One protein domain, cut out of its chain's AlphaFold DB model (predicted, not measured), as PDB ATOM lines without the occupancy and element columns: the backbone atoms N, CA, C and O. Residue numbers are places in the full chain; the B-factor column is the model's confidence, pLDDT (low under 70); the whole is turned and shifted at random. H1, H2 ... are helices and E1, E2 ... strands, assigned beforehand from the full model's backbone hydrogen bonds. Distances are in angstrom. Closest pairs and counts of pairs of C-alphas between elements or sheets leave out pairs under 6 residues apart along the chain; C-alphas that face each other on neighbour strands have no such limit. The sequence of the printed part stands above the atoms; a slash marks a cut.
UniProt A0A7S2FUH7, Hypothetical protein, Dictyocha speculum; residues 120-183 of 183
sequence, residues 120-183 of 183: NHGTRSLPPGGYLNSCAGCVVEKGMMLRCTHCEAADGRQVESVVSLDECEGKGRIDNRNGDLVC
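This is residues 120 to 183 of the 183 residues of the protein "Hypothetical protein" of Dictyocha speculum (UniProt A0A7S2FUH7). A small antiparallel sheet of three strands, E1, E2 and E3, makes a wall; a two-stranded hairpin, E4 and E5, packs on it with E5 at E3, and the short helix H1 packs on E4. E2 bends sharply, and loops make up much of the rest, among them residues 120 to 129 before H1 and residues 165 to 174 between E3 and E4. The printed part has 64 residues, with one named helix and five named strands in the order H1, E1, E2, E3, E4, E5; the class is mostly strand, although named elements hold 28 residues, under half. The whole is compact, with a radius of gyration of the C-alphas of 10.6 A and spans of 30 by 22 by 17 A.

After residues 120 to 129, H1 takes residues 130 to 133, beginning at C-alpha 130 at (118.935, 114.588, 156.861). E1 is residues 139 to 141. E2, the longest strand by residues, is residues 145 to 152 and 18.7 A long from first to last C-alpha; it bends by 73 degrees at residue 149. E3 is residues 158 to 164, 19.9 A long, and begins at C-alpha 158 at (117.285, 114.723, 172.588). E4 is residues 175 to 177 and E5 residues 180 to 182, ending at C-alpha 182 at (127.932, 114.201, 160.886).

E1, E2 and E3 form a meander, each strand the antiparallel neighbour of the one before, with E1 and E3 as edge strands. In the hairpin of E1 and E2, N 139 and O 147 are within hydrogen-bond range at 2.8 A. In the hairpin of E2 and E3, N 148 and O 161 are within range at 2.9 A. Residues 135 to 136 pair antiparallel with residues 150 to 151 of E2. The closest C-alphas of E3 and E5 are those of Ser 161 and Asp 180, 5.6 A. E4 and E5 are an antiparallel hairpin, with N 175 and O 182 within range at 2.8 A. The closest C-alphas of H1 and E4 are those of Tyr 131 and Asp 175, 4.5 A. H1 is on the sheet of E1, E2 and E3 but only grazes it, with its residues 131 to 133; it is too short for an O i to N i+4 pair, and its one O i to N i+3 pair is within range. E1 is apart from E4 and from E5.

The two C-alphas farthest apart are those of Asp 155 and Gly 170, 30.9 A. The printed part has no cut and ends at Cys 183, the chain's last residue. No link is long; E3 to E4 is short, and the others are tight. The mean pLDDT of the printed part is 91.3, and residues 170 to 172 are under 70.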
ATOM      1  N   ASN A 120     113.919 126.003 163.973       93.88
ATOM      2  CA  ASN A 120     115.245 126.161 163.394       93.88
ATOM      3  C   ASN A 120     115.456 127.630 162.994       93.88
ATOM      4  O   ASN A 120     114.653 128.205 162.252       93.88
ATOM      5  N   HIS A 121     116.521 128.255 163.492       90.19
ATOM      6  CA  HIS A 121     116.806 129.667 163.256       90.19
ATOM      7  C   HIS A 121     117.445 129.864 161.882       90.19
ATOM      8  O   HIS A 121     118.478 129.281 161.565       90.19
ATOM      9  N   GLY A 122     116.832 130.718 161.056       80.75
ATOM     10  CA  GLY A 122     117.347 131.001 159.718       80.75
ATOM     11  C   GLY A 122     117.308 129.765 158.818       80.75
ATOM     12  O   GLY A 122     118.317 129.386 158.242       80.75
ATOM     13  N   THR A 123     116.142 129.134 158.654       72.00
ATOM     14  CA  THR A 123     115.983 127.921 157.824       72.00
ATOM     15  C   THR A 123     116.531 128.050 156.396       72.00
ATOM     16  O   THR A 123     116.945 127.055 155.817       72.00
ATOM     17  N   ARG A 124     116.588 129.266 155.833       76.31
ATOM     18  CA  ARG A 124     117.211 129.543 154.522       76.31
ATOM     19  C   ARG A 124     118.746 129.524 154.537       76.31
ATOM     20  O   ARG A 124     119.345 129.363 153.483       76.31
ATOM     21  N   SER A 125     119.363 129.741 155.696       84.69
ATOM     22  CA  SER A 125     120.818 129.725 155.908       84.69
ATOM     23  C   SER A 125     121.334 128.399 156.464       84.69
ATOM     24  O   SER A 125     122.543 128.224 156.577       84.69
ATOM     25  N   LEU A 126     120.440 127.475 156.816       92.19
ATOM     26  CA  LEU A 126     120.834 126.152 157.266       92.19
ATOM     27  C   LEU A 126     121.286 125.292 156.071       92.19
ATOM     28  O   LEU A 126     120.613 125.285 155.036       92.19
ATOM     29  N   PRO A 127     122.404 124.556 156.188       91.50
ATOM     30  CA  PRO A 127     122.844 123.637 155.147       91.50
ATOM     31  C   PRO A 127     121.806 122.522 154.943       91.50
ATOM     32  O   PRO A 127     121.165 122.093 155.908       91.50
ATOM     33  N   PRO A 128     121.615 122.034 153.707       90.81
ATOM     34  CA  PRO A 128     120.703 120.931 153.447       90.81
ATOM     35  C   PRO A 128     121.229 119.633 154.073       90.81
ATOM     36  O   PRO A 128     122.428 119.357 154.038       90.81
ATOM     37  N   GLY A 129     120.331 118.800 154.595       92.94
ATOM     38  CA  GLY A 129     120.735 117.552 155.229       92.94
ATOM     39  C   GLY A 129     119.592 116.760 155.858       92.94
ATOM     40  O   GLY A 129     118.494 117.287 156.046       92.94
ATOM     41  N   GLY A 130     119.862 115.491 156.173       94.12
ATOM     42  CA  GLY A 130     118.935 114.588 156.861       94.12
ATOM     43  C   GLY A 130     118.633 115.027 158.295       94.12
ATOM     44  O   GLY A 130     117.507 114.844 158.761       94.12
ATOM     45  N   TYR A 131     119.579 115.722 158.941       96.44
ATOM     46  CA  TYR A 131     119.425 116.244 160.303       96.44
ATOM     47  C   TYR A 131     118.193 117.146 160.469       96.44
ATOM     48  O   TYR A 131     117.610 117.179 161.545       96.44
ATOM     49  N   LEU A 132     117.732 117.836 159.417       95.19
ATOM     50  CA  LEU A 132     116.539 118.691 159.483       95.19
ATOM     51  C   LEU A 132     115.256 117.920 159.841       95.19
ATOM     52  O   LEU A 132     114.283 118.539 160.265       95.19
ATOM     53  N   ASN A 133     115.248 116.593 159.681       95.38
ATOM     54  CA  ASN A 133     114.113 115.735 160.029       95.38
ATOM     55  C   ASN A 133     114.155 115.223 161.477       95.38
ATOM     56  O   ASN A 133     113.140 114.743 161.975       95.38
ATOM     57  N   SER A 134     115.313 115.272 162.137       96.69
ATOM     58  CA  SER A 134     115.546 114.628 163.441       96.69
ATOM     59  C   SER A 134     116.254 115.526 164.458       96.69
ATOM     60  O   SER A 134     116.457 115.121 165.601       96.69
ATOM     61  N   CYS A 135     116.607 116.749 164.069       97.56
ATOM     62  CA  CYS A 135     117.148 117.791 164.926       97.56
ATOM     63  C   CYS A 135     116.274 119.048 164.872       97.56
ATOM     64  O   CYS A 135     115.723 119.413 163.831       97.56
ATOM     65  N   ALA A 136     116.204 119.746 166.001       96.88
ATOM     66  CA  ALA A 136     115.557 121.045 166.126       96.88
ATOM     67  C   ALA A 136     116.436 122.038 166.907       96.88
ATOM     68  O   ALA A 136     117.452 121.663 167.503       96.88
ATOM     69  N   GLY A 137     116.044 123.315 166.886       95.81
ATOM     70  CA  GLY A 137     116.810 124.396 167.513       95.81
ATOM     71  C   GLY A 137     118.153 124.647 166.830       95.81
ATOM     72  O   GLY A 137     119.124 125.019 167.483       95.81
ATOM     73  N   CYS A 138     118.226 124.391 165.525       96.75
ATOM     74  CA  CYS A 138     119.456 124.529 164.763       96.75
ATOM     75  C   CYS A 138     119.758 125.990 164.415       96.75
ATOM     76  O   CYS A 138     118.861 126.744 164.028       96.75
ATOM     77  N   VAL A 139     121.032 126.369 164.503       95.44
ATOM     78  CA  VAL A 139     121.566 127.680 164.125       95.44
ATOM     79  C   VAL A 139     122.984 127.519 163.570       95.44
ATOM     80  O   VAL A 139     123.773 126.733 164.093       95.44
ATOM     81  N   VAL A 140     123.314 128.259 162.506       93.62
ATOM     82  CA  VAL A 140     124.713 128.429 162.088       93.62
ATOM     83  C   VAL A 140     125.291 129.616 162.844       93.62
ATOM     84  O   VAL A 140     124.833 130.751 162.685       93.62
ATOM     85  N   GLU A 141     126.282 129.349 163.682       91.25
ATOM     86  CA  GLU A 141     126.999 130.357 164.450       91.25
ATOM     87  C   GLU A 141     128.163 130.956 163.643       91.25
ATOM     88  O   GLU A 141     128.481 130.546 162.520       91.25
ATOM     89  N   LYS A 142     128.819 131.973 164.212       83.75
ATOM     90  CA  LYS A 142     130.033 132.545 163.614       83.75
ATOM     91  C   LYS A 142     131.122 131.471 163.543       83.75
ATOM     92  O   LYS A 142     131.301 130.720 164.492       83.75
ATOM     93  N   GLY A 143     131.870 131.439 162.438       82.50
ATOM     94  CA  GLY A 143     132.896 130.414 162.207       82.50
ATOM     95  C   GLY A 143     132.362 129.122 161.586       82.50
ATOM     96  O   GLY A 143     132.996 128.091 161.734       82.50
ATOM     97  N   MET A 144     131.199 129.181 160.922       87.94
ATOM     98  CA  MET A 144     130.624 128.062 160.160       87.94
ATOM     99  C   MET A 144     130.394 126.805 161.017       87.94
ATOM    100  O   MET A 144     130.518 125.687 160.539       87.94
ATOM    101  N   MET A 145     130.008 126.997 162.280       92.81
ATOM    102  CA  MET A 145     129.592 125.922 163.181       92.81
ATOM    103  C   MET A 145     128.074 125.778 163.122       92.81
ATOM    104  O   MET A 145     127.349 126.727 163.428       92.81
ATOM    105  N   LEU A 146     127.578 124.606 162.738       94.81
ATOM    106  CA  LEU A 146     126.165 124.273 162.882       94.81
ATOM    107  C   LEU A 146     125.951 123.665 164.264       94.81
ATOM    108  O   LEU A 146     126.473 122.593 164.556       94.81
ATOM    109  N   ARG A 147     125.139 124.327 165.086       96.12
ATOM    110  CA  ARG A 147     124.727 123.847 166.404       96.12
ATOM    111  C   ARG A 147     123.237 123.549 166.398       96.12
ATOM    112  O   ARG A 147     122.454 124.391 165.971       96.12
ATOM    113  N   CYS A 148     122.843 122.394 166.920       97.31
ATOM    114  CA  CYS A 148     121.449 122.035 167.171       97.31
ATOM    115  C   CYS A 148     121.291 121.598 168.630       97.31
ATOM    116  O   CYS A 148     122.094 120.825 169.146       97.31
ATOM    117  N   THR A 149     120.248 122.071 169.307       96.62
ATOM    118  CA  THR A 149     120.028 121.786 170.738       96.62
ATOM    119  C   THR A 149     119.210 120.520 171.004       96.62
ATOM    120  O   THR A 149     119.196 120.025 172.136       96.62
ATOM    121  N   HIS A 150     118.518 120.007 169.980       97.56
ATOM    122  CA  HIS A 150     117.560 118.905 170.100       97.56
ATOM    123  C   HIS A 150     117.715 117.873 168.982       97.56
ATOM    124  O   HIS A 150     116.770 117.634 168.236       97.56
ATOM    125  N   CYS A 151     118.892 117.267 168.857       98.19
ATOM    126  CA  CYS A 151     119.111 116.132 167.962       98.19
ATOM    127  C   CYS A 151     118.652 114.822 168.601       98.19
ATOM    128  O   CYS A 151     119.004 114.514 169.741       98.19
ATOM    129  N   GLU A 152     117.841 114.058 167.875       97.62
ATOM    130  CA  GLU A 152     117.316 112.776 168.333       97.62
ATOM    131  C   GLU A 152     118.393 111.687 168.298       97.62
ATOM    132  O   GLU A 152     118.974 111.396 167.251       97.62
ATOM    133  N   ALA A 153     118.634 111.077 169.455       97.31
ATOM    134  CA  ALA A 153     119.429 109.871 169.603       97.31
ATOM    135  C   ALA A 153     118.573 108.615 169.377       97.31
ATOM    136  O   ALA A 153     117.349 108.638 169.498       97.31
ATOM    137  N   ALA A 154     119.221 107.488 169.086       96.31
ATOM    138  CA  ALA A 154     118.581 106.200 168.824       96.31
ATOM    139  C   ALA A 154     117.801 105.659 170.031       96.31
ATOM    140  O   ALA A 154     116.868 104.877 169.866       96.31
ATOM    141  N   ASP A 155     118.160 106.086 171.243       93.94
ATOM    142  CA  ASP A 155     117.409 105.770 172.457       93.94
ATOM    143  C   ASP A 155     116.197 106.690 172.685       93.94
ATOM    144  O   ASP A 155     115.519 106.557 173.698       93.94
ATOM    145  N   GLY A 156     115.917 107.610 171.758       93.62
ATOM    146  CA  GLY A 156     114.807 108.553 171.806       93.62
ATOM    147  C   GLY A 156     115.081 109.816 172.625       93.62
ATOM    148  O   GLY A 156     114.217 110.689 172.680       93.62
ATOM    149  N   ARG A 157     116.249 109.972 173.259       94.88
ATOM    150  CA  ARG A 157     116.596 111.235 173.931       94.88
ATOM    151  C   ARG A 157     116.933 112.318 172.912       94.88
ATOM    152  O   ARG A 157     117.380 112.042 171.806       94.88
ATOM    153  N   GLN A 158     116.764 113.572 173.320       97.19
ATOM    154  CA  GLN A 158     117.285 114.723 172.588       97.19
ATOM    155  C   GLN A 158     118.589 115.199 173.226       97.19
ATOM    156  O   GLN A 158     118.650 115.448 174.437       97.19
ATOM    157  N   VAL A 159     119.623 115.362 172.411       96.62
ATOM    158  CA  VAL A 159     120.949 115.839 172.816       96.62
ATOM    159  C   VAL A 159     121.340 117.079 172.021       96.62
ATOM    160  O   VAL A 159     120.774 117.370 170.969       96.62
ATOM    161  N   GLU A 160     122.273 117.842 172.574       96.81
ATOM    162  CA  GLU A 160     122.920 118.924 171.845       96.81
ATOM    163  C   GLU A 160     124.050 118.355 170.989       96.81
ATOM    164  O   GLU A 160     124.771 117.469 171.445       96.81
ATOM    165  N   SER A 161     124.210 118.890 169.780       97.62
ATOM    166  CA  SER A 161     125.292 118.517 168.878       97.62
ATOM    167  C   SER A 161     125.774 119.710 168.068       97.62
ATOM    168  O   SER A 161     125.004 120.620 167.747       97.62
ATOM    169  N   VAL A 162     127.059 119.680 167.716       96.56
ATOM    170  CA  VAL A 162     127.736 120.716 166.933       96.56
ATOM    171  C   VAL A 162     128.592 120.050 165.863       96.56
ATOM    172  O   VAL A 162     129.246 119.056 166.153       96.56
ATOM    173  N   VAL A 163     128.607 120.605 164.652       94.62
ATOM    174  CA  VAL A 163     129.514 120.184 163.575       94.62
ATOM    175  C   VAL A 163     130.123 121.400 162.883       94.62
ATOM    176  O   VAL A 163     129.445 122.409 162.657       94.62
ATOM    177  N   SER A 164     131.408 121.302 162.544       93.19
ATOM    178  CA  SER A 164     132.095 122.291 161.716       93.19
ATOM    179  C   SER A 164     131.730 122.074 160.251       93.19
ATOM    180  O   SER A 164     131.970 121.009 159.687       93.19
ATOM    181  N   LEU A 165     131.157 123.088 159.609       90.38
ATOM    182  CA  LEU A 165     130.791 123.009 158.194       90.38
ATOM    183  C   LEU A 165     132.011 123.038 157.268       90.38
ATOM    184  O   LEU A 165     131.900 122.596 156.127       90.38
ATOM    185  N   ASP A 166     133.156 123.523 157.754       89.06
ATOM    186  CA  ASP A 166     134.418 123.515 157.009       89.06
ATOM    187  C   ASP A 166     135.009 122.099 156.895       89.06
ATOM    188  O   ASP A 166     135.720 121.801 155.937       89.06
ATOM    189  N   GLU A 167     134.686 121.212 157.844       84.19
ATOM    190  CA  GLU A 167     135.101 119.802 157.830       84.19
ATOM    191  C   GLU A 167     134.239 118.953 156.882       84.19
ATOM    192  O   GLU A 167     134.672 117.896 156.419       84.19
ATOM    193  N   CYS A 168     133.038 119.426 156.535       86.00
ATOM    194  CA  CYS A 168     132.195 118.780 155.539       86.00
ATOM    195  C   CYS A 168     132.715 119.085 154.124       86.00
ATOM    196  O   CYS A 168     132.268 120.039 153.472       86.00
ATOM    197  N   GLU A 169     133.629 118.254 153.618       76.00
ATOM    198  CA  GLU A 169     134.146 118.369 152.250       76.00
ATOM    199  C   GLU A 169     133.005 118.549 151.222       76.00
ATOM    200  O   GLU A 169     132.016 117.815 151.193       76.00
ATOM    201  N   GLY A 170     133.128 119.563 150.358       64.50
ATOM    202  CA  GLY A 170     132.285 119.701 149.166       64.50
ATOM    203  C   GLY A 170     130.817 120.093 149.384       64.50
ATOM    204  O   GLY A 170     130.009 119.842 148.490       64.50
ATOM    205  N   LYS A 171     130.458 120.749 150.501       60.81
ATOM    206  CA  LYS A 171     129.053 121.018 150.898       60.81
ATOM    207  C   LYS A 171     128.298 119.721 151.216       60.81
ATOM    208  O   LYS A 171     127.154 119.543 150.783       60.81
ATOM    209  N   GLY A 172     128.967 118.812 151.927       62.75
ATOM    210  CA  GLY A 172     128.400 117.547 152.380       62.75
ATOM    211  C   GLY A 172     127.015 117.728 153.001       62.75
ATOM    212  O   GLY A 172     126.745 118.701 153.708       62.75
ATOM    213  N   ARG A 173     126.104 116.804 152.681       85.81
ATOM    214  CA  ARG A 173     124.790 116.753 153.326       85.81
ATOM    215  C   ARG A 173     125.007 116.325 154.765       85.81
ATOM    216  O   ARG A 173     125.502 115.231 154.995       85.81
ATOM    217  N   ILE A 174     124.598 117.168 155.699       94.06
ATOM    218  CA  ILE A 174     124.720 116.853 157.119       94.06
ATOM    219  C   ILE A 174     123.628 115.860 157.491       94.06
ATOM    220  O   ILE A 174     122.483 115.982 157.048       94.06
ATOM    221  N   ASP A 175     123.953 114.891 158.323       95.69
ATOM    222  CA  ASP A 175     122.993 113.956 158.879       95.69
ATOM    223  C   ASP A 175     123.100 113.902 160.402       95.69
ATOM    224  O   ASP A 175     124.032 114.435 161.001       95.69
ATOM    225  N   ASN A 176     122.113 113.281 161.035       97.56
ATOM    226  CA  ASN A 176     122.121 113.002 162.462       97.56
ATOM    227  C   ASN A 176     122.329 111.499 162.682       97.56
ATOM    228  O   ASN A 176     121.457 110.684 162.373       97.56
ATOM    229  N   ARG A 177     123.470 111.128 163.262       97.44
ATOM    230  CA  ARG A 177     123.816 109.758 163.629       97.44
ATOM    231  C   ARG A 177     123.743 109.599 165.143       97.44
ATOM    232  O   ARG A 177     124.710 109.844 165.851       97.44
ATOM    233  N   ASN A 178     122.606 109.109 165.638       97.12
ATOM    234  CA  ASN A 178     122.405 108.828 167.066       97.12
ATOM    235  C   ASN A 178     122.629 110.064 167.967       97.12
ATOM    236  O   ASN A 178     123.234 109.975 169.033       97.12
ATOM    237  N   GLY A 179     122.117 111.215 167.538       97.44
ATOM    238  CA  GLY A 179     122.241 112.479 168.249       97.44
ATOM    239  C   GLY A 179     123.492 113.276 167.884       97.44
ATOM    240  O   GLY A 179     123.598 114.409 168.335       97.44
ATOM    241  N   ASP A 180     124.398 112.716 167.080       97.88
ATOM    242  CA  ASP A 180     125.630 113.366 166.637       97.88
ATOM    243  C   ASP A 180     125.498 113.871 165.194       97.88
ATOM    244  O   ASP A 180     125.094 113.128 164.294       97.88
ATOM    245  N   LEU A 181     125.809 115.145 164.969       96.38
ATOM    246  CA  LEU A 181     125.795 115.756 163.644       96.38
ATOM    247  C   LEU A 181     127.046 115.337 162.881       96.38
ATOM    248  O   LEU A 181     128.165 115.600 163.311       96.38
ATOM    249  N   VAL A 182     126.848 114.728 161.716       94.62
ATOM    250  CA  VAL A 182     127.932 114.201 160.886       94.62
ATOM    251  C   VAL A 182     127.802 114.668 159.443       94.62
ATOM    252  O   VAL A 182     126.694 114.897 158.952       94.62
ATOM    253  N   CYS A 183     128.940 114.766 158.768       91.69
ATOM    254  CA  CYS A 183     129.045 114.673 157.318       91.69
ATOM    255  C   CYS A 183     129.342 113.188 156.965       91.69
ATOM    256  O   CYS A 183     128.933 112.760 155.871       91.69
TER     257      CYS A 183